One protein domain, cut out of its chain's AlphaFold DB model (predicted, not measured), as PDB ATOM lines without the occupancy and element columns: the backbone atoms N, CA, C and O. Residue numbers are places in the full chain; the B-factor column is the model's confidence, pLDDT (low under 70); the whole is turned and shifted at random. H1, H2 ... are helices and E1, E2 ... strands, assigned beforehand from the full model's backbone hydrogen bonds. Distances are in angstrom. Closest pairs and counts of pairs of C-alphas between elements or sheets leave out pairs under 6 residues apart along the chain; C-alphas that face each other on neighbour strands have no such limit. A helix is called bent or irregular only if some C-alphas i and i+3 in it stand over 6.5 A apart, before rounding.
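AT A GLANCE: This is residues 731 to 865 and 874 to 889 of the 935 residues of an uncharacterized protein of marine sediment metagenome (UniProt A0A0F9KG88). The model is an open, horseshoe-like arch of two lobes with few contacts across its hollow: one lobe holds the hairpin E1 and E2 with the helix H1 beside it, and the other holds the hairpin E3 and E4 with H7 and H8 beside it. The corner of H4 and H5 leads from the first lobe towards H6 in the second, and at the far end of the arch H9 runs side by side with H8. The printed part has 151 residues, with nine named helices and four named strands in the order H1 H2 H3 E1 E2 H4 H5 H6 E3 E4 H7 H8 H9. The class is mostly helix, and each of the two sheets has two antiparallel strands. The whole is only just compact, close to loose, with a radius of gyration of the C-alphas of 17.7 A and spans of 46 by 43 by 29 A.

HOW THE PARTS SIT: E1, residues 759 to 764, and E2, residues 770 to 774, form an antiparallel hairpin, with N 760 and O 773 at 2.8 A and N 762 and O 771 at 3.0 A, both within hydrogen-bond range. H1, residues 735 to 743, comes closest to E1 with the C-alphas of Phe 735 and Leu 764, 6.3 A apart. H2, residues 745 to 749, is close to H1 but not clearly touching it, the closest C-alphas being those of Leu 742 and Leu 749 at 7.9 A. H3, residues 752 to 756, is close but not clearly touching H4, residues 780 to 786, with the C-alphas of Glu 756 and Glu 785 closest at 7.0 A. H4 and H5, residues 792 to 800, touch only at the corner, Val 786 and Gly 792 having the closest C-alphas at 4.7 A, with a steep tilt of 60 degrees, opposite ways. In the other lobe, E3, residues 830 to 833, and E4, residues 836 to 839, form an antiparallel hairpin, with N 831 and O 838 at 2.8 A. H7, residues 840 to 847, comes closest to E3 with the C-alphas of Lys 830 and Arg 840, 5.2 A apart. H6, residues 803 to 813, is close to H7 but not clearly touching it, the closest C-alphas being those of Glu 807 and Ser 845 at 6.9 A, with a shallow tilt of 9 degrees, opposite ways. H8, residues 850 to 863, only just touches H7, only at the corner and with its residues 852 to 853 alone; the closest C-alphas are those of Arg 847 and Gly 853, 4.7 A. With residues 858 to 862 alone H8 only just touches H9, residues 876 to 884, the closest C-alphas being those of Leu 858 and Thr 879 at 7.3 A, with a shallow tilt of 7 degrees, opposite ways. Among the pairs that are apart are E2 and H9. Every O i to N i+4 pair is within hydrogen-bond range in H3, H5, H7, H8 and H9; the counts are 3 of 5 in H1, 5 of 7 in H6, 0 of 1 in H2 and 0 of 3 in H4, while O i to N i+3 pairs are within range in 1 of 2 in H2 and 4 of 4 in H4.

IN THESE COORDINATES: H1 begins at C-alpha 735, (-16.345, -6.922, 15.505), and H9 ends at C-alpha 884, (10.562, -9.605, 10.712). From first to last C-alpha, H8 is 19.6 A long, H6 14.9 A and E1 14.0 A. H2 is irregular, with C-alphas 745 and 748 7.2 A apart.

THE WHOLE: The two C-alphas farthest apart are those of Glu 733 and Ala 812, 49.1 A. Residues 866 to 873 are not printed, and C-alphas 865 and 874 are 8.4 A apart across the cut. The link from H6 to E3 is long, with 16 residues. The mean pLDDT of the printed part is 70.9, and 55 residues are under 70, among them residues 858 to 865 and 874 to 889.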
ATOM      1  N   ALA A 731     -11.415  -7.209   9.830       73.12
ATOM      2  CA  ALA A 731     -11.936  -6.947  11.178       73.12
ATOM      3  C   ALA A 731     -12.710  -8.145  11.766       73.12
ATOM      4  O   ALA A 731     -12.646  -8.375  12.971       73.12
ATOM      5  N   GLY A 732     -13.378  -8.933  10.920       75.56
ATOM      6  CA  GLY A 732     -14.266 -10.023  11.328       75.56
ATOM      7  C   GLY A 732     -15.709  -9.547  11.514       75.56
ATOM      8  O   GLY A 732     -15.960  -8.414  11.927       75.56
ATOM      9  N   GLU A 733     -16.666 -10.404  11.168       80.44
ATOM     10  CA  GLU A 733     -18.091 -10.111  11.317       80.44
ATOM     11  C   GLU A 733     -18.461  -9.958  12.803       80.44
ATOM     12  O   GLU A 733     -17.955 -10.684  13.659       80.44
ATOM     13  N   GLY A 734     -19.291  -8.965  13.137       82.31
ATOM     14  CA  GLY A 734     -19.664  -8.678  14.529       82.31
ATOM     15  C   GLY A 734     -18.561  -8.034  15.387       82.31
ATOM     16  O   GLY A 734     -18.721  -7.941  16.606       82.31
ATOM     17  N   PHE A 735     -17.455  -7.566  14.785       85.75
ATOM     18  CA  PHE A 735     -16.345  -6.922  15.505       85.75
ATOM     19  C   PHE A 735     -16.813  -5.792  16.428       85.75
ATOM     20  O   PHE A 735     -16.401  -5.741  17.589       85.75
ATOM     21  N   GLU A 736     -17.679  -4.905  15.934       84.62
ATOM     22  CA  GLU A 736     -18.138  -3.729  16.675       84.62
ATOM     23  C   GLU A 736     -18.870  -4.111  17.969       84.62
ATOM     24  O   GLU A 736     -18.515  -3.606  19.034       84.62
ATOM     25  N   GLU A 737     -19.812  -5.058  17.901       81.69
ATOM     26  CA  GLU A 737     -20.575  -5.540  19.059       81.69
ATOM     27  C   GLU A 737     -19.669  -6.256  20.074       81.69
ATOM     28  O   GLU A 737     -19.702  -5.973  21.274       81.69
ATOM     29  N   ARG A 738     -18.808  -7.163  19.591       77.44
ATOM     30  CA  ARG A 738     -17.884  -7.948  20.427       77.44
ATOM     31  C   ARG A 738     -16.899  -7.064  21.181       77.44
ATOM     32  O   ARG A 738     -16.626  -7.286  22.358       77.44
ATOM     33  N   THR A 739     -16.357  -6.053  20.510       78.50
ATOM     34  CA  THR A 739     -15.378  -5.151  21.119       78.50
ATOM     35  C   THR A 739     -16.029  -4.047  21.945       78.50
ATOM     36  O   THR A 739     -15.398  -3.586  22.891       78.50
ATOM     37  N   ALA A 740     -17.283  -3.659  21.682       75.62
ATOM     38  CA  ALA A 740     -18.020  -2.720  22.532       75.62
ATOM     39  C   ALA A 740     -18.139  -3.215  23.985       75.62
ATOM     40  O   ALA A 740     -17.877  -2.434  24.900       75.62
ATOM     41  N   LYS A 741     -18.409  -4.513  24.194       68.12
ATOM     42  CA  LYS A 741     -18.470  -5.143  25.531       68.12
ATOM     43  C   LYS A 741     -17.152  -4.974  26.305       68.12
ATOM     44  O   LYS A 741     -17.142  -4.540  27.451       68.12
ATOM     45  N   LEU A 742     -16.025  -5.163  25.617       66.69
ATOM     46  CA  LEU A 742     -14.670  -5.006  26.165       66.69
ATOM     47  C   LEU A 742     -14.199  -3.553  26.337       66.69
ATOM     48  O   LEU A 742     -13.257  -3.298  27.089       66.69
ATOM     49  N   ARG A 743     -14.814  -2.595  25.634       65.12
ATOM     50  CA  ARG A 743     -14.520  -1.158  25.783       65.12
ATOM     51  C   ARG A 743     -15.217  -0.542  27.002       65.12
ATOM     52  O   ARG A 743     -14.740   0.484  27.484       65.12
ATOM     53  N   ALA A 744     -16.313  -1.149  27.460       62.22
ATOM     54  CA  ALA A 744     -17.123  -0.693  28.583       62.22
ATOM     55  C   ALA A 744     -16.703  -1.391  29.896       62.22
ATOM     56  O   ALA A 744     -15.574  -1.208  30.353       62.22
ATOM     57  N   GLU A 745     -17.598  -2.173  30.498       54.44
ATOM     58  CA  GLU A 745     -17.468  -2.782  31.832       54.44
ATOM     59  C   GLU A 745     -16.275  -3.747  31.939       54.44
ATOM     60  O   GLU A 745     -15.595  -3.805  32.963       54.44
ATOM     61  N   ASP A 746     -15.917  -4.415  30.842       61.78
ATOM     62  CA  ASP A 746     -14.878  -5.445  30.832       61.78
ATOM     63  C   ASP A 746     -13.456  -4.907  30.575       61.78
ATOM     64  O   ASP A 746     -12.502  -5.680  30.434       61.78
ATOM     65  N   ARG A 747     -13.249  -3.578  30.537       68.19
ATOM     66  CA  ARG A 747     -11.906  -2.979  30.366       68.19
ATOM     67  C   ARG A 747     -10.935  -3.415  31.473       68.19
ATOM     68  O   ARG A 747      -9.718  -3.492  31.254       68.19
ATOM     69  N   GLU A 748     -11.454  -3.725  32.658       67.94
ATOM     70  CA  GLU A 748     -10.679  -4.261  33.780       67.94
ATOM     71  C   GLU A 748     -10.185  -5.695  33.536       67.94
ATOM     72  O   GLU A 748      -9.121  -6.069  34.037       67.94
ATOM     73  N   LEU A 749     -10.870  -6.460  32.678       73.06
ATOM     74  CA  LEU A 749     -10.473  -7.816  32.287       73.06
ATOM     75  C   LEU A 749      -9.240  -7.826  31.370       73.06
ATOM     76  O   LEU A 749      -8.595  -8.868  31.206       73.06
ATOM     77  N   LEU A 750      -8.890  -6.683  30.768       77.06
ATOM     78  CA  LEU A 750      -7.720  -6.579  29.901       77.06
ATOM     79  C   LEU A 750      -6.417  -6.757  30.697       77.06
ATOM     80  O   LEU A 750      -6.235  -6.142  31.746       77.06
ATOM     81  N   PRO A 751      -5.442  -7.524  30.185       77.00
ATOM     82  CA  PRO A 751      -4.119  -7.577  30.789       77.00
ATOM     83  C   PRO A 751      -3.442  -6.199  30.896       77.00
ATOM     84  O   PRO A 751      -3.444  -5.437  29.929       77.00
ATOM     85  N   ASP A 752      -2.785  -5.923  32.030       76.62
ATOM     86  CA  ASP A 752      -2.025  -4.680  32.274       76.62
ATOM     87  C   ASP A 752      -1.138  -4.260  31.106       76.62
ATOM     88  O   ASP A 752      -1.289  -3.148  30.618       76.62
ATOM     89  N   PHE A 753      -0.310  -5.163  30.572       75.88
ATOM     90  CA  PHE A 753       0.593  -4.830  29.465       75.88
ATOM     91  C   PHE A 753      -0.143  -4.349  28.198       75.88
ATOM     92  O   PHE A 753       0.414  -3.580  27.418       75.88
ATOM     93  N   ILE A 754      -1.390  -4.791  27.971       81.56
ATOM     94  CA  ILE A 754      -2.223  -4.327  26.850       81.56
ATOM     95  C   ILE A 754      -2.748  -2.933  27.147       81.56
ATOM     96  O   ILE A 754      -2.720  -2.071  26.274       81.56
ATOM     97  N   ARG A 755      -3.186  -2.681  28.384       78.88
ATOM     98  CA  ARG A 755      -3.585  -1.337  28.800       78.88
ATOM     99  C   ARG A 755      -2.395  -0.387  28.704       78.88
ATOM    100  O   ARG A 755      -2.493   0.627  28.026       78.88
ATOM    101  N   GLU A 756      -1.289  -0.690  29.376       77.19
ATOM    102  CA  GLU A 756      -0.047   0.105  29.458       77.19
ATOM    103  C   GLU A 756       0.555   0.443  28.105       77.19
ATOM    104  O   GLU A 756       0.967   1.578  27.893       77.19
ATOM    105  N   ALA A 757       0.535  -0.490  27.158       79.19
ATOM    106  CA  ALA A 757       1.048  -0.248  25.819       79.19
ATOM    107  C   ALA A 757      -0.008   0.323  24.851       79.19
ATOM    108  O   ALA A 757       0.161   0.202  23.637       79.19
ATOM    109  N   VAL A 758      -1.093   0.919  25.358       83.69
ATOM    110  CA  VAL A 758      -2.191   1.504  24.568       83.69
ATOM    111  C   VAL A 758      -2.687   0.516  23.502       83.69
ATOM    112  O   VAL A 758      -2.557   0.719  22.294       83.69
ATOM    113  N   GLY A 759      -3.221  -0.609  23.973       84.50
ATOM    114  CA  GLY A 759      -3.786  -1.658  23.140       84.50
ATOM    115  C   GLY A 759      -4.996  -1.177  22.340       84.50
ATOM    116  O   GLY A 759      -5.883  -0.485  22.850       84.50
ATOM    117  N   ILE A 760      -5.035  -1.569  21.072       84.12
ATOM    118  CA  ILE A 760      -6.106  -1.271  20.129       84.12
ATOM    119  C   ILE A 760      -6.631  -2.599  19.588       84.12
ATOM    120  O   ILE A 760      -5.881  -3.282  18.887       84.12
ATOM    121  N   PRO A 761      -7.884  -2.980  19.886       85.31
ATOM    122  CA  PRO A 761      -8.507  -4.092  19.194       85.31
ATOM    123  C   PRO A 761      -8.632  -3.710  17.722       85.31
ATOM    124  O   PRO A 761      -9.090  -2.611  17.409       85.31
ATOM    125  N   PHE A 762      -8.183  -4.583  16.828       79.94
ATOM    126  CA  PHE A 762      -8.128  -4.256  15.399       79.94
ATOM    127  C   PHE A 762      -8.759  -5.331  14.510       79.94
ATOM    128  O   PHE A 762      -9.134  -5.024  13.382       79.94
ATOM    129  N   ARG A 763      -8.915  -6.561  15.017       82.00
ATOM    130  CA  ARG A 763      -9.665  -7.649  14.375       82.00
ATOM    131  C   ARG A 763     -10.158  -8.681  15.387       82.00
ATOM    132  O   ARG A 763      -9.691  -8.682  16.525       82.00
ATOM    133  N   LEU A 764     -11.045  -9.571  14.962       82.94
ATOM    134  CA  LEU A 764     -11.366 -10.810  15.667       82.94
ATOM    135  C   LEU A 764     -10.414 -11.939  15.245       82.94
ATOM    136  O   LEU A 764      -9.963 -12.008  14.099       82.94
ATOM    137  N   SER A 765     -10.092 -12.809  16.196       77.50
ATOM    138  CA  SER A 765      -9.443 -14.098  15.957       77.50
ATOM    139  C   SER A 765     -10.429 -15.101  15.342       77.50
ATOM    140  O   SER A 765     -11.625 -14.827  15.232       77.50
ATOM    141  N   GLN A 766      -9.934 -16.281  14.958       72.25
ATOM    142  CA  GLN A 766     -10.785 -17.376  14.467       72.25
ATOM    143  C   GLN A 766     -11.798 -17.844  15.521       72.25
ATOM    144  O   GLN A 766     -12.916 -18.203  15.169       72.25
ATOM    145  N   ASP A 767     -11.437 -17.746  16.801       70.81
ATOM    146  CA  ASP A 767     -12.296 -18.104  17.934       70.81
ATOM    147  C   ASP A 767     -13.308 -16.990  18.280       70.81
ATOM    148  O   ASP A 767     -14.104 -17.112  19.210       70.81
ATOM    149  N   GLY A 768     -13.295 -15.874  17.540       76.44
ATOM    150  CA  GLY A 768     -14.182 -14.730  17.759       76.44
ATOM    151  C   GLY A 768     -13.764 -13.808  18.911       76.44
ATOM    152  O   GLY A 768     -14.484 -12.850  19.205       76.44
ATOM    153  N   ASP A 769     -12.609 -14.065  19.535       82.31
ATOM    154  CA  ASP A 769     -11.995 -13.206  20.554       82.31
ATOM    155  C   ASP A 769     -11.245 -12.027  19.909       82.31
ATOM    156  O   ASP A 769     -10.565 -12.227  18.893       82.31
ATOM    157  N   PRO A 770     -11.286 -10.806  20.475       81.94
ATOM    158  CA  PRO A 770     -10.570  -9.676  19.895       81.94
ATOM    159  C   PRO A 770      -9.052  -9.788  20.005       81.94
ATOM    160  O   PRO A 770      -8.480 -10.064  21.063       81.94
ATOM    161  N   GLU A 771      -8.388  -9.462  18.904       83.00
ATOM    162  CA  GLU A 771      -6.947  -9.297  18.845       83.00
ATOM    163  C   GLU A 771      -6.551  -7.827  18.979       83.00
ATOM    164  O   GLU A 771      -7.016  -6.953  18.241       83.00
ATOM    165  N   TYR A 772      -5.622  -7.574  19.898       83.00
ATOM    166  CA  TYR A 772      -5.096  -6.254  20.210       83.00
ATOM    167  C   TYR A 772      -3.729  -6.025  19.573       83.00
ATOM    168  O   TYR A 772      -2.826  -6.860  19.668       83.00
ATOM    169  N   PHE A 773      -3.560  -4.854  18.973       81.88
ATOM    170  CA  PHE A 773      -2.285  -4.296  18.550       81.88
ATOM    171  C   PHE A 773      -1.805  -3.291  19.598       81.88
ATOM    172  O   PHE A 773      -2.591  -2.476  20.074       81.88
ATOM    173  N   LEU A 774      -0.529  -3.338  19.973       84.44
ATOM    174  CA  LEU A 774       0.031  -2.420  20.967       84.44
ATOM    175  C   LEU A 774       0.668  -1.224  20.259       84.44
ATOM    176  O   LEU A 774       1.631  -1.406  19.515       84.44
ATOM    177  N   LEU A 775       0.169  -0.008  20.508       80.00
ATOM    178  CA  LEU A 775       0.838   1.205  20.022       80.00
ATOM    179  C   LEU A 775       2.169   1.452  20.740       80.00
ATOM    180  O   LEU A 775       3.099   2.021  20.161       80.00
ATOM    181  N   GLY A 776       2.263   1.017  21.997       80.88
ATOM    182  CA  GLY A 776       3.472   1.061  22.802       80.88
ATOM    183  C   GLY A 776       4.619   0.333  22.104       80.88
ATOM    184  O   GLY A 776       4.503  -0.822  21.694       80.88
ATOM    185  N   GLY A 777       5.739   1.037  21.946       78.25
ATOM    186  CA  GLY A 777       6.908   0.553  21.213       78.25
ATOM    187  C   GLY A 777       6.856   0.750  19.692       78.25
ATOM    188  O   GLY A 777       7.854   0.445  19.044       78.25
ATOM    189  N   TRP A 778       5.753   1.258  19.128       78.06
ATOM    190  CA  TRP A 778       5.640   1.672  17.719       78.06
ATOM    191  C   TRP A 778       5.542   3.185  17.564       78.06
ATOM    192  O   TRP A 778       6.235   3.766  16.732       78.06
ATOM    193  N   LEU A 779       4.680   3.815  18.365       84.81
ATOM    194  CA  LEU A 779       4.475   5.256  18.338       84.81
ATOM    195  C   LEU A 779       5.086   5.902  19.581       84.81
ATOM    196  O   LEU A 779       4.692   5.553  20.696       84.81
ATOM    197  N   PRO A 780       5.984   6.888  19.417       86.69
ATOM    198  CA  PRO A 780       6.552   7.630  20.535       86.69
ATOM    199  C   PRO A 780       5.487   8.313  21.406       86.69
ATOM    200  O   PRO A 780       5.674   8.416  22.614       86.69
ATOM    201  N   ALA A 781       4.350   8.709  20.821       85.25
ATOM    202  CA  ALA A 781       3.206   9.271  21.542       85.25
ATOM    203  C   ALA A 781       2.608   8.327  22.598       85.25
ATOM    204  O   ALA A 781       2.066   8.801  23.592       85.25
ATOM    205  N   ALA A 782       2.723   7.005  22.425       84.81
ATOM    206  CA  ALA A 782       2.181   6.042  23.382       84.81
ATOM    207  C   ALA A 782       2.917   6.076  24.736       84.81
ATOM    208  O   ALA A 782       2.339   5.689  25.747       84.81
ATOM    209  N   ASP A 783       4.157   6.586  24.785       82.69
ATOM    210  CA  ASP A 783       4.891   6.764  26.047       82.69
ATOM    211  C   ASP A 783       4.248   7.837  26.960       82.69
ATOM    212  O   ASP A 783       4.538   7.853  28.155       82.69
ATOM    213  N   LEU A 784       3.359   8.709  26.450       82.12
ATOM    214  CA  LEU A 784       2.621   9.680  27.279       82.12
ATOM    215  C   LEU A 784       1.603   9.027  28.215       82.12
ATOM    216  O   LEU A 784       1.258   9.616  29.239       82.12
ATOM    217  N   GLU A 785       1.161   7.804  27.911       79.44
ATOM    218  CA  GLU A 785       0.219   7.054  28.748       79.44
ATOM    219  C   GLU A 785       0.736   6.888  30.188       79.44
ATOM    220  O   GLU A 785      -0.039   6.847  31.141       79.44
ATOM    221  N   VAL A 786       2.062   6.861  30.352       71.00
ATOM    222  CA  VAL A 786       2.757   6.777  31.642       71.00
ATOM    223  C   VAL A 786       2.433   7.964  32.559       71.00
ATOM    224  O   VAL A 786       2.386   7.789  33.775       71.00
ATOM    225  N   ILE A 787       2.204   9.159  32.002       70.62
ATOM    226  CA  ILE A 787       1.907  10.380  32.771       70.62
ATOM    227  C   ILE A 787       0.448  10.387  33.241       70.62
ATOM    228  O   ILE A 787       0.150  10.864  34.331       70.62
ATOM    229  N   GLY A 788      -0.467   9.838  32.439       66.69
ATOM    230  CA  GLY A 788      -1.902   9.844  32.730       66.69
ATOM    231  C   GLY A 788      -2.342   8.863  33.821       66.69
ATOM    232  O   GLY A 788      -3.523   8.835  34.165       66.69
ATOM    233  N   ARG A 789      -1.431   8.039  34.358       71.19
ATOM    234  CA  ARG A 789      -1.755   6.955  35.296       71.19
ATOM    235  C   ARG A 789      -1.122   7.155  36.671       71.19
ATOM    236  O   ARG A 789       0.086   7.393  36.744       71.19
ATOM    237  N   PRO A 790      -1.877   6.956  37.767       67.88
ATOM    238  CA  PRO A 790      -1.312   6.944  39.114       67.88
ATOM    239  C   PRO A 790      -0.185   5.910  39.231       67.88
ATOM    240  O   PRO A 790      -0.387   4.739  38.922       67.88
ATOM    241  N   GLY A 791       1.009   6.341  39.644       68.62
ATOM    242  CA  GLY A 791       2.187   5.470  39.776       68.62
ATOM    243  C   GLY A 791       2.902   5.107  38.464       68.62
ATOM    244  O   GLY A 791       3.998   4.550  38.521       68.62
ATOM    245  N   GLY A 792       2.366   5.491  37.298       69.56
ATOM    246  CA  GLY A 792       2.896   5.085  35.992       69.56
ATOM    247  C   GLY A 792       4.367   5.455  35.785       69.56
ATOM    248  O   GLY A 792       5.151   4.641  35.299       69.56
ATOM    249  N   LEU A 793       4.786   6.647  36.226       66.19
ATOM    250  CA  LEU A 793       6.185   7.080  36.137       66.19
ATOM    251  C   LEU A 793       7.136   6.173  36.937       66.19
ATOM    252  O   LEU A 793       8.230   5.861  36.464       66.19
ATOM    253  N   ALA A 794       6.724   5.717  38.123       66.75
ATOM    254  CA  ALA A 794       7.523   4.808  38.938       66.75
ATOM    255  C   ALA A 794       7.644   3.430  38.275       66.75
ATOM    256  O   ALA A 794       8.728   2.846  38.274       66.75
ATOM    257  N   ASP A 795       6.568   2.932  37.670       71.94
ATOM    258  CA  ASP A 795       6.579   1.656  36.949       71.94
ATOM    259  C   ASP A 795       7.444   1.731  35.687       71.94
ATOM    260  O   ASP A 795       8.306   0.875  35.477       71.94
ATOM    261  N   ARG A 796       7.375   2.837  34.938       75.38
ATOM    262  CA  ARG A 796       8.282   3.081  33.809       75.38
ATOM    263  C   ARG A 796       9.749   3.110  34.235       75.38
ATOM    264  O   ARG A 796      10.598   2.567  33.531       75.38
ATOM    265  N   LEU A 797      10.076   3.723  35.374       69.00
ATOM    266  CA  LEU A 797      11.445   3.711  35.899       69.00
ATOM    267  C   LEU A 797      11.900   2.290  36.260       69.00
ATOM    268  O   LEU A 797      13.024   1.923  35.921       69.00
ATOM    269  N   LYS A 798      11.035   1.469  36.876       73.50
ATOM    270  CA  LYS A 798      11.320   0.046  37.161       73.50
ATOM    271  C   LYS A 798      11.538  -0.776  35.888       73.50
ATOM    272  O   LYS A 798      12.345  -1.709  35.897       73.50
ATOM    273  N   ASP A 799      10.836  -0.447  34.810       74.50
ATOM    274  CA  ASP A 799      10.970  -1.118  33.513       74.50
ATOM    275  C   ASP A 799      12.243  -0.735  32.767       74.50
ATOM    276  O   ASP A 799      12.815  -1.553  32.047       74.50
ATOM    277  N   LEU A 800      12.717   0.497  32.957       77.38
ATOM    278  CA  LEU A 800      13.958   0.969  32.353       77.38
ATOM    279  C   LEU A 800      15.206   0.419  33.049       77.38
ATOM    280  O   LEU A 800      16.284   0.517  32.462       77.38
ATOM    281  N   LEU A 801      15.091  -0.136  34.263       74.75
ATOM    282  CA  LEU A 801      16.230  -0.672  35.009       74.75
ATOM    283  C   LEU A 801      16.961  -1.770  34.236       74.75
ATOM    284  O   LEU A 801      16.365  -2.658  33.624       74.75
ATOM    285  N   SER A 802      18.287  -1.736  34.334       74.44
ATOM    286  CA  SER A 802      19.159  -2.738  33.744       74.44
ATOM    287  C   SER A 802      18.812  -4.135  34.273       74.44
ATOM    288  O   SER A 802      18.689  -4.315  35.494       74.44
ATOM    289  N   PRO A 803      18.723  -5.158  33.399       73.62
ATOM    290  CA  PRO A 803      18.503  -6.531  33.842       73.62
ATOM    291  C   PRO A 803      19.621  -7.009  34.773       73.62
ATOM    292  O   PRO A 803      19.364  -7.807  35.663       73.62
ATOM    293  N   PHE A 804      20.838  -6.470  34.649       68.19
ATOM    294  CA  PHE A 804      21.960  -6.806  35.530       68.19
ATOM    295  C   PHE A 804      21.775  -6.318  36.975       68.19
ATOM    296  O   PHE A 804      22.414  -6.842  37.882       68.19
ATOM    297  N   ILE A 805      20.895  -5.338  37.196       63.53
ATOM    298  CA  ILE A 805      20.523  -4.840  38.528       63.53
ATOM    299  C   ILE A 805      19.256  -5.544  39.014       63.53
ATOM    300  O   ILE A 805      19.166  -5.965  40.166       63.53
ATOM    301  N   LYS A 806      18.275  -5.669  38.119       64.69
ATOM    302  CA  LYS A 806      16.943  -6.199  38.406       64.69
ATOM    303  C   LYS A 806      16.973  -7.699  38.702       64.69
ATOM    304  O   LYS A 806      16.450  -8.136  39.722       64.69
ATOM    305  N   GLU A 807      17.644  -8.479  37.860       72.81
ATOM    306  CA  GLU A 807      17.633  -9.943  37.915       72.81
ATOM    307  C   GLU A 807      18.156 -10.513  39.248       72.81
ATOM    308  O   GLU A 807      17.471 -11.364  39.814       72.81
ATOM    309  N   PRO A 808      19.293 -10.064  39.827       58.97
ATOM    310  CA  PRO A 808      19.747 -10.585  41.120       58.97
ATOM    311  C   PRO A 808      18.739 -10.363  42.254       58.97
ATOM    312  O   PRO A 808      18.563 -11.237  43.104       58.97
ATOM    313  N   ILE A 809      18.055  -9.214  42.254       57.91
ATOM    314  CA  ILE A 809      17.025  -8.876  43.242       57.91
ATOM    315  C   ILE A 809      15.813  -9.791  43.044       57.91
ATOM    316  O   ILE A 809      15.358 -10.431  43.990       57.91
ATOM    317  N   GLU A 810      15.329  -9.915  41.808       66.44
ATOM    318  CA  GLU A 810      14.210 -10.798  41.462       66.44
ATOM    319  C   GLU A 810      14.483 -12.255  41.876       66.44
ATOM    320  O   GLU A 810      13.635 -12.908  42.490       66.44
ATOM    321  N   GLN A 811      15.697 -12.749  41.624       69.56
ATOM    322  CA  GLN A 811      16.145 -14.092  42.005       69.56
ATOM    323  C   GLN A 811      16.217 -14.288  43.525       69.56
ATOM    324  O   GLN A 811      15.801 -15.337  44.031       69.56
ATOM    325  N   ALA A 812      16.723 -13.293  44.259       56.22
ATOM    326  CA  ALA A 812      16.821 -13.337  45.715       56.22
ATOM    327  C   ALA A 812      15.436 -13.406  46.374       56.22
ATOM    328  O   ALA A 812      15.214 -14.222  47.270       56.22
ATOM    329  N   PHE A 813      14.486 -12.610  45.883       64.31
ATOM    330  CA  PHE A 813      13.123 -12.546  46.417       64.31
ATOM    331  C   PHE A 813      12.144 -13.527  45.755       64.31
ATOM    332  O   PHE A 813      10.973 -13.571  46.132       64.31
ATOM    333  N   ASN A 814      12.607 -14.345  44.801       67.38
ATOM    334  CA  ASN A 814      11.781 -15.275  44.028       67.38
ATOM    335  C   ASN A 814      10.566 -14.594  43.365       67.38
ATOM    336  O   ASN A 814       9.475 -15.168  43.309       67.38
ATOM    337  N   PHE A 815      10.737 -13.368  42.879       79.88
ATOM    338  CA  PHE A 815       9.644 -12.540  42.381       79.88
ATOM    339  C   PHE A 815      10.027 -11.865  41.065       79.88
ATOM    340  O   PHE A 815      11.022 -11.156  40.996       79.88
ATOM    341  N   ASP A 816       9.234 -12.102  40.024       74.75
ATOM    342  CA  ASP A 816       9.359 -11.473  38.714       74.75
ATOM    343  C   ASP A 816       8.536 -10.184  38.722       74.75
ATOM    344  O   ASP A 816       7.306 -10.238  38.783       74.75
ATOM    345  N   THR A 817       9.202  -9.034  38.663       73.12
ATOM    346  CA  THR A 817       8.514  -7.737  38.716       73.12
ATOM    347  C   THR A 817       7.909  -7.334  37.373       73.12
ATOM    348  O   THR A 817       7.046  -6.470  37.347       73.12
ATOM    349  N   PHE A 818       8.311  -7.957  36.259       72.75
ATOM    350  CA  PHE A 818       7.676  -7.723  34.959       72.75
ATOM    351  C   PHE A 818       6.353  -8.492  34.844       72.75
ATOM    352  O   PHE A 818       5.371  -7.988  34.315       72.75
ATOM    353  N   LEU A 819       6.318  -9.729  35.344       71.81
ATOM    354  CA  LEU A 819       5.113 -10.568  35.322       71.81
ATOM    355  C   LEU A 819       4.281 -10.481  36.609       71.81
ATOM    356  O   LEU A 819       3.283 -11.195  36.717       71.81
ATOM    357  N   ASN A 820       4.717  -9.676  37.583       71.75
ATOM    358  CA  ASN A 820       4.121  -9.514  38.911       71.75
ATOM    359  C   ASN A 820       3.750 -10.841  39.595       71.75
ATOM    360  O   ASN A 820       2.679 -10.991  40.184       71.75
ATOM    361  N   ARG A 821       4.642 -11.835  39.525       73.06
ATOM    362  CA  ARG A 821       4.395 -13.184  40.061       73.06
ATOM    363  C   ARG A 821       5.671 -13.861  40.531       73.06
ATOM    364  O   ARG A 821       6.773 -13.444  40.193       73.06
ATOM    365  N   LYS A 822       5.529 -14.969  41.260       72.19
ATOM    366  CA  LYS A 822       6.680 -15.779  41.678       72.19
ATOM    367  C   LYS A 822       7.459 -16.326  40.476       72.19
ATOM    368  O   LYS A 822       6.870 -16.771  39.482       72.19
ATOM    369  N   ILE A 823       8.789 -16.324  40.588       72.25
ATOM    370  CA  ILE A 823       9.658 -16.962  39.590       72.25
ATOM    371  C   ILE A 823       9.466 -18.469  39.667       72.25
ATOM    372  O   ILE A 823       9.172 -19.075  38.645       72.25
ATOM    373  N   GLU A 824       9.584 -19.056  40.856       66.31
ATOM    374  CA  GLU A 824       9.300 -20.464  41.129       66.31
ATOM    375  C   GLU A 824       8.146 -20.604  42.123       66.31
ATOM    376  O   GLU A 824       8.141 -19.976  43.184       66.31
ATOM    377  N   ASP A 825       7.181 -21.459  41.796       66.62
ATOM    378  CA  ASP A 825       6.069 -21.795  42.688       66.62
ATOM    379  C   ASP A 825       6.531 -22.745  43.805       66.62
ATOM    380  O   ASP A 825       6.048 -22.661  44.934       66.62
ATOM    381  N   PHE A 826       7.514 -23.602  43.500       58.75
ATOM    382  CA  PHE A 826       8.165 -24.531  44.423       58.75
ATOM    383  C   PHE A 826       9.668 -24.666  44.101       58.75
ATOM    384  O   PHE A 826      10.054 -24.505  42.937       58.75
ATOM    385  N   PRO A 827      10.531 -24.963  45.095       51.75
ATOM    386  CA  PRO A 827      11.976 -25.046  44.889       51.75
ATOM    387  C   PRO A 827      12.364 -26.028  43.780       51.75
ATOM    388  O   PRO A 827      11.978 -27.196  43.803       51.75
ATOM    389  N   GLY A 828      13.148 -25.559  42.806       61.59
ATOM    390  CA  GLY A 828      13.659 -26.411  41.730       61.59
ATOM    391  C   GLY A 828      12.653 -26.708  40.617       61.59
ATOM    392  O   GLY A 828      12.928 -27.572  39.779       61.59
ATOM    393  N   GLN A 829      11.523 -25.991  40.577       65.50
ATOM    394  CA  GLN A 829      10.548 -26.068  39.491       65.50
ATOM    395  C   GLN A 829      11.240 -25.973  38.129       65.50
ATOM    396  O   GLN A 829      12.028 -25.062  37.863       65.50
ATOM    397  N   LYS A 830      10.927 -26.917  37.240       72.00
ATOM    398  CA  LYS A 830      11.452 -26.946  35.875       72.00
ATOM    399  C   LYS A 830      10.429 -26.391  34.891       72.00
ATOM    400  O   LYS A 830       9.223 -26.511  35.084       72.00
ATOM    401  N   THR A 831      10.915 -25.796  33.813       76.75
ATOM    402  CA  THR A 831      10.113 -25.402  32.658       76.75
ATOM    403  C   THR A 831      10.896 -25.690  31.382       76.75
ATOM    404  O   THR A 831      12.125 -25.667  31.384       76.75
ATOM    405  N   LYS A 832      10.197 -25.996  30.286       77.12
ATOM    406  CA  LYS A 832      10.848 -26.178  28.982       77.12
ATOM    407  C   LYS A 832      11.388 -24.827  28.514       77.12
ATOM    408  O   LYS A 832      10.655 -23.847  28.606       77.12
ATOM    409  N   PHE A 833      12.618 -24.764  28.020       79.81
ATOM    410  CA  PHE A 833      13.221 -23.604  27.360       79.81
ATOM    411  C   PHE A 833      14.159 -24.100  26.268       79.81
ATOM    412  O   PHE A 833      14.965 -24.990  26.526       79.81
ATOM    413  N   LEU A 834      14.012 -23.580  25.048       74.44
ATOM    414  CA  LEU A 834      14.623 -24.157  23.848       74.44
ATOM    415  C   LEU A 834      14.380 -25.669  23.804       74.44
ATOM    416  O   LEU A 834      15.285 -26.442  23.515       74.44
ATOM    417  N   THR A 835      13.152 -26.090  24.137       73.31
ATOM    418  CA  THR A 835      12.702 -27.499  24.188       73.31
ATOM    419  C   THR A 835      13.270 -28.333  25.352       73.31
ATOM    420  O   THR A 835      12.717 -29.380  25.684       73.31
ATOM    421  N   ILE A 836      14.279 -27.823  26.065       73.44
ATOM    422  CA  ILE A 836      14.986 -28.523  27.144       73.44
ATOM    423  C   ILE A 836      14.348 -28.192  28.506       73.44
ATOM    424  O   ILE A 836      14.097 -27.020  28.800       73.44
ATOM    425  N   PRO A 837      14.074 -29.180  29.379       74.00
ATOM    426  CA  PRO A 837      13.566 -28.923  30.724       74.00
ATOM    427  C   PRO A 837      14.672 -28.355  31.629       74.00
ATOM    428  O   PRO A 837      15.518 -29.086  32.144       74.00
ATOM    429  N   LEU A 838      14.631 -27.047  31.876       72.88
ATOM    430  CA  LEU A 838      15.589 -26.318  32.711       72.88
ATOM    431  C   LEU A 838      14.920 -25.776  33.980       72.88
ATOM    432  O   LEU A 838      13.701 -25.608  34.027       72.88
ATOM    433  N   ARG A 839      15.703 -25.477  35.027       70.44
ATOM    434  CA  ARG A 839      15.182 -24.814  36.238       70.44
ATOM    435  C   ARG A 839      14.590 -23.452  35.877       70.44
ATOM    436  O   ARG A 839      15.199 -22.692  35.127       70.44
ATOM    437  N   ARG A 840      13.420 -23.122  36.418       77.00
ATOM    438  CA  ARG A 840      12.655 -21.930  36.031       77.00
ATOM    439  C   ARG A 840      13.386 -20.635  36.390       77.00
ATOM    440  O   ARG A 840      13.349 -19.705  35.586       77.00
ATOM    441  N   ARG A 841      14.144 -20.607  37.493       73.75
ATOM    442  CA  ARG A 841      15.089 -19.514  37.797       73.75
ATOM    443  C   ARG A 841      16.142 -19.294  36.712       73.75
ATOM    444  O   ARG A 841      16.358 -18.157  36.317       73.75
ATOM    445  N   LEU A 842      16.746 -20.359  36.185       75.38
ATOM    446  CA  LEU A 842      17.723 -20.250  35.096       75.38
ATOM    447  C   LEU A 842      17.056 -19.761  33.804       75.38
ATOM    448  O   LEU A 842      17.579 -18.884  33.125       75.38
ATOM    449  N   VAL A 843      15.867 -20.282  33.491       80.88
ATOM    450  CA  VAL A 843      15.095 -19.853  32.312       80.88
ATOM    451  C   VAL A 843      14.750 -18.365  32.369       80.88
ATOM    452  O   VAL A 843      14.810 -17.694  31.340       80.88
ATOM    453  N   LYS A 844      14.416 -17.829  33.548       84.62
ATOM    454  CA  LYS A 844      14.179 -16.393  33.744       84.62
ATOM    455  C   LYS A 844      15.412 -15.564  33.361       84.62
ATOM    456  O   LYS A 844      15.276 -14.662  32.539       84.62
ATOM    457  N   SER A 845      16.604 -15.938  33.825       79.12
ATOM    458  CA  SER A 845      17.841 -15.226  33.479       79.12
ATOM    459  C   SER A 845      18.195 -15.349  31.993       79.12
ATOM    460  O   SER A 845      18.560 -14.360  31.359       79.12
ATOM    461  N   LEU A 846      18.027 -16.538  31.399       77.75
ATOM    462  CA  LEU A 846      18.288 -16.767  29.970       77.75
ATOM    463  C   LEU A 846      17.357 -15.952  29.062       77.75
ATOM    464  O   LEU A 846      17.765 -15.534  27.979       77.75
ATOM    465  N   ARG A 847      16.126 -15.665  29.503       82.38
ATOM    466  CA  ARG A 847      15.177 -14.813  28.765       82.38
ATOM    467  C   ARG A 847      15.598 -13.344  28.687       82.38
ATOM    468  O   ARG A 847      15.135 -12.659  27.776       82.38
ATOM    469  N   ASN A 848      16.491 -12.873  29.561       78.12
ATOM    470  CA  ASN A 848      17.065 -11.525  29.455       78.12
ATOM    471  C   ASN A 848      18.011 -11.393  28.246       78.12
ATOM    472  O   ASN A 848      18.295 -10.281  27.795       78.12
ATOM    473  N   ILE A 849      18.466 -12.516  27.678       76.62
ATOM    474  CA  ILE A 849      19.159 -12.560  26.390       76.62
ATOM    475  C   ILE A 849      18.096 -12.690  25.301       76.62
ATOM    476  O   ILE A 849      17.613 -13.785  25.003       76.62
ATOM    477  N   ARG A 850      17.729 -11.562  24.685       77.25
ATOM    478  CA  ARG A 850      16.608 -11.491  23.735       77.25
ATOM    479  C   ARG A 850      16.686 -12.529  22.613       77.25
ATOM    480  O   ARG A 850      15.664 -13.112  22.273       77.25
ATOM    481  N   LEU A 851      17.882 -12.797  22.080       71.38
ATOM    482  CA  LEU A 851      18.091 -13.820  21.046       71.38
ATOM    483  C   LEU A 851      17.622 -15.210  21.499       71.38
ATOM    484  O   LEU A 851      16.934 -15.890  20.745       71.38
ATOM    485  N   LEU A 852      17.932 -15.611  22.736       73.81
ATOM    486  CA  LEU A 852      17.506 -16.904  23.280       73.81
ATOM    487  C   LEU A 852      16.004 -16.917  23.579       73.81
ATOM    488  O   LEU A 852      15.335 -17.917  23.337       73.81
ATOM    489  N   GLY A 853      15.461 -15.803  24.078       79.81
ATOM    490  CA  GLY A 853      14.026 -15.664  24.330       79.81
ATOM    491  C   GLY A 853      13.181 -15.744  23.053       79.81
ATOM    492  O   GLY A 853      12.181 -16.463  23.019       79.81
ATOM    493  N   ASP A 854      13.590 -15.041  21.994       71.25
ATOM    494  CA  ASP A 854      12.911 -15.080  20.696       71.25
ATOM    495  C   ASP A 854      13.116 -16.444  20.008       71.25
ATOM    496  O   ASP A 854      12.164 -16.969  19.433       71.25
ATOM    497  N   ALA A 855      14.287 -17.080  20.145       70.31
ATOM    498  CA  ALA A 855      14.514 -18.448  19.669       70.31
ATOM    499  C   ALA A 855      13.618 -19.478  20.383       70.31
ATOM    500  O   ALA A 855      12.969 -20.278  19.714       70.31
ATOM    501  N   ASP A 856      13.499 -19.430  21.716       75.44
ATOM    502  CA  ASP A 856      12.573 -20.287  22.479       75.44
ATOM    503  C   ASP A 856      11.126 -20.077  22.029       75.44
ATOM    504  O   ASP A 856      10.372 -21.035  21.861       75.44
ATOM    505  N   ARG A 857      10.737 -18.825  21.772       72.69
ATOM    506  CA  ARG A 857       9.400 -18.504  21.269       72.69
ATOM    507  C   ARG A 857       9.155 -19.071  19.870       72.69
ATOM    508  O   ARG A 857       8.078 -19.615  19.640       72.69
ATOM    509  N   LEU A 858      10.122 -18.943  18.963       64.88
ATOM    510  CA  LEU A 858      10.050 -19.489  17.606       64.88
ATOM    511  C   LEU A 858       9.977 -21.016  17.632       64.88
ATOM    512  O   LEU A 858       9.080 -21.585  17.022       64.88
ATOM    513  N   LEU A 859      10.850 -21.673  18.399       64.88
ATOM    514  CA  LEU A 859      10.847 -23.128  18.542       64.88
ATOM    515  C   LEU A 859       9.516 -23.631  19.101       64.88
ATOM    516  O   LEU A 859       8.941 -24.553  18.541       64.88
ATOM    517  N   ARG A 860       8.958 -22.992  20.136       67.12
ATOM    518  CA  ARG A 860       7.623 -23.352  20.649       67.12
ATOM    519  C   ARG A 860       6.505 -23.125  19.640       67.12
ATOM    520  O   ARG A 860       5.524 -23.857  19.667       67.12
ATOM    521  N   ALA A 861       6.609 -22.087  18.813       61.12
ATOM    522  CA  ALA A 861       5.627 -21.824  17.767       61.12
ATOM    523  C   ALA A 861       5.682 -22.894  16.668       61.12
ATOM    524  O   ALA A 861       4.640 -23.288  16.167       61.12
ATOM    525  N   VAL A 862       6.882 -23.381  16.343       57.75
ATOM    526  CA  VAL A 862       7.114 -24.452  15.362       57.75
ATOM    527  C   VAL A 862       6.731 -25.827  15.924       57.75
ATOM    528  O   VAL A 862       6.213 -26.653  15.190       57.75
ATOM    529  N   GLN A 863       6.961 -26.068  17.219       56.78
ATOM    530  CA  GLN A 863       6.692 -27.344  17.899       56.78
ATOM    531  C   GLN A 863       5.260 -27.527  18.397       56.78
ATOM    532  O   GLN A 863       4.910 -28.613  18.852       56.78
ATOM    533  N   ARG A 864       4.435 -26.477  18.387       53.72
ATOM    534  CA  ARG A 864       2.993 -26.657  18.541       53.72
ATOM    535  C   ARG A 864       2.488 -27.328  17.266       53.72
ATOM    536  O   ARG A 864       2.074 -26.632  16.350       53.72
ATOM    537  N   GLU A 865       2.547 -28.653  17.215       42.62
ATOM    538  CA  GLU A 865       1.588 -29.431  16.436       42.62
ATOM    539  C   GLU A 865       0.266 -29.348  17.196       42.62
ATOM    540  O   GLU A 865       0.175 -29.854  18.319       42.62
ATOM    541  N   VAL A 874      -1.463 -23.421  10.508       44.53
ATOM    542  CA  VAL A 874      -0.329 -22.986  11.336       44.53
ATOM    543  C   VAL A 874       0.437 -21.924  10.556       44.53
ATOM    544  O   VAL A 874       1.316 -22.222   9.752       44.53
ATOM    545  N   SER A 875       0.092 -20.656  10.778       46.97
ATOM    546  CA  SER A 875       0.651 -19.513  10.053       46.97
ATOM    547  C   SER A 875       2.170 -19.348  10.279       46.97
ATOM    548  O   SER A 875       2.636 -18.514  11.065       46.97
ATOM    549  N   LYS A 876       2.981 -20.128   9.553       39.38
ATOM    550  CA  LYS A 876       4.438 -19.948   9.420       39.38
ATOM    551  C   LYS A 876       4.741 -18.529   8.922       39.38
ATOM    552  O   LYS A 876       5.657 -17.885   9.428       39.38
ATOM    553  N   ILE A 877       3.880 -17.990   8.051       35.19
ATOM    554  CA  ILE A 877       3.885 -16.589   7.601       35.19
ATOM    555  C   ILE A 877       3.637 -15.624   8.770       35.19
ATOM    556  O   ILE A 877       4.364 -14.649   8.907       35.19
ATOM    557  N   GLY A 878       2.687 -15.892   9.666       48.44
ATOM    558  CA  GLY A 878       2.382 -15.092  10.860       48.44
ATOM    559  C   GLY A 878       3.522 -15.065  11.881       48.44
ATOM    560  O   GLY A 878       3.803 -14.044  12.506       48.44
ATOM    561  N   THR A 879       4.232 -16.180  12.032       49.56
ATOM    562  CA  THR A 879       5.399 -16.283  12.923       49.56
ATOM    563  C   THR A 879       6.615 -15.550  12.348       49.56
ATOM    564  O   THR A 879       7.277 -14.796  13.066       49.56
ATOM    565  N   ILE A 880       6.857 -15.685  11.040       42.91
ATOM    566  CA  ILE A 880       7.913 -14.970  10.311       42.91
ATOM    567  C   ILE A 880       7.614 -13.466  10.246       42.91
ATOM    568  O   ILE A 880       8.494 -12.655  10.520       42.91
ATOM    569  N   THR A 881       6.374 -13.060   9.978       42.19
ATOM    570  CA  THR A 881       5.966 -11.643   9.963       42.19
ATOM    571  C   THR A 881       6.039 -11.005  11.352       42.19
ATOM    572  O   THR A 881       6.530  -9.885  11.474       42.19
ATOM    573  N   ARG A 882       5.677 -11.718  12.430       55.00
ATOM    574  CA  ARG A 882       5.907 -11.266  13.820       55.00
ATOM    575  C   ARG A 882       7.389 -11.071  14.142       55.00
ATOM    576  O   ARG A 882       7.722 -10.176  14.918       55.00
ATOM    577  N   PHE A 883       8.268 -11.896  13.580       50.88
ATOM    578  CA  PHE A 883       9.714 -11.799  13.784       50.88
ATOM    579  C   PHE A 883      10.349 -10.668  12.954       50.88
ATOM    580  O   PHE A 883      11.096  -9.853  13.497       50.88
ATOM    581  N   ILE A 884      10.008 -10.579  11.665       48.59
ATOM    582  CA  ILE A 884      10.562  -9.605  10.712       48.59
ATOM    583  C   ILE A 884       9.966  -8.214  10.929       48.59
ATOM    584  O   ILE A 884      10.707  -7.247  11.076       48.59
ATOM    585  N   PHE A 885       8.640  -8.101  10.981       49.69
ATOM    586  CA  PHE A 885       7.952  -6.812  11.079       49.69
ATOM    587  C   PHE A 885       7.628  -6.429  12.523       49.69
ATOM    588  O   PHE A 885       7.383  -5.265  12.806       49.69
ATOM    589  N   GLY A 886       7.642  -7.369  13.475       55.56
ATOM    590  CA  GLY A 886       7.334  -7.055  14.875       55.56
ATOM    591  C   GLY A 886       5.859  -6.802  15.156       55.56
ATOM    592  O   GLY A 886       5.533  -6.419  16.279       55.56
ATOM    593  N   LEU A 887       4.985  -6.990  14.163       58.72
ATOM    594  CA  LEU A 887       3.537  -6.851  14.293       58.72
ATOM    595  C   LEU A 887       3.019  -8.006  15.156       58.72
ATOM    596  O   LEU A 887       2.722  -9.097  14.671       58.72
ATOM    597  N   LYS A 888       3.007  -7.790  16.472       67.06
ATOM    598  CA  LYS A 888       2.485  -8.733  17.461       67.06
ATOM    599  C   LYS A 888       1.038  -8.363  17.748       67.06
ATOM    600  O   LYS A 888       0.782  -7.282  18.270       67.06
ATOM    601  N   SER A 889       0.128  -9.272  17.421       69.31
ATOM    602  CA  SER A 889      -1.240  -9.228  17.913       69.31
ATOM    603  C   SER A 889      -1.380 -10.076  19.173       69.31
ATOM    604  O   SER A 889      -0.690 -11.091  19.333       69.31
TER     605      SER A 889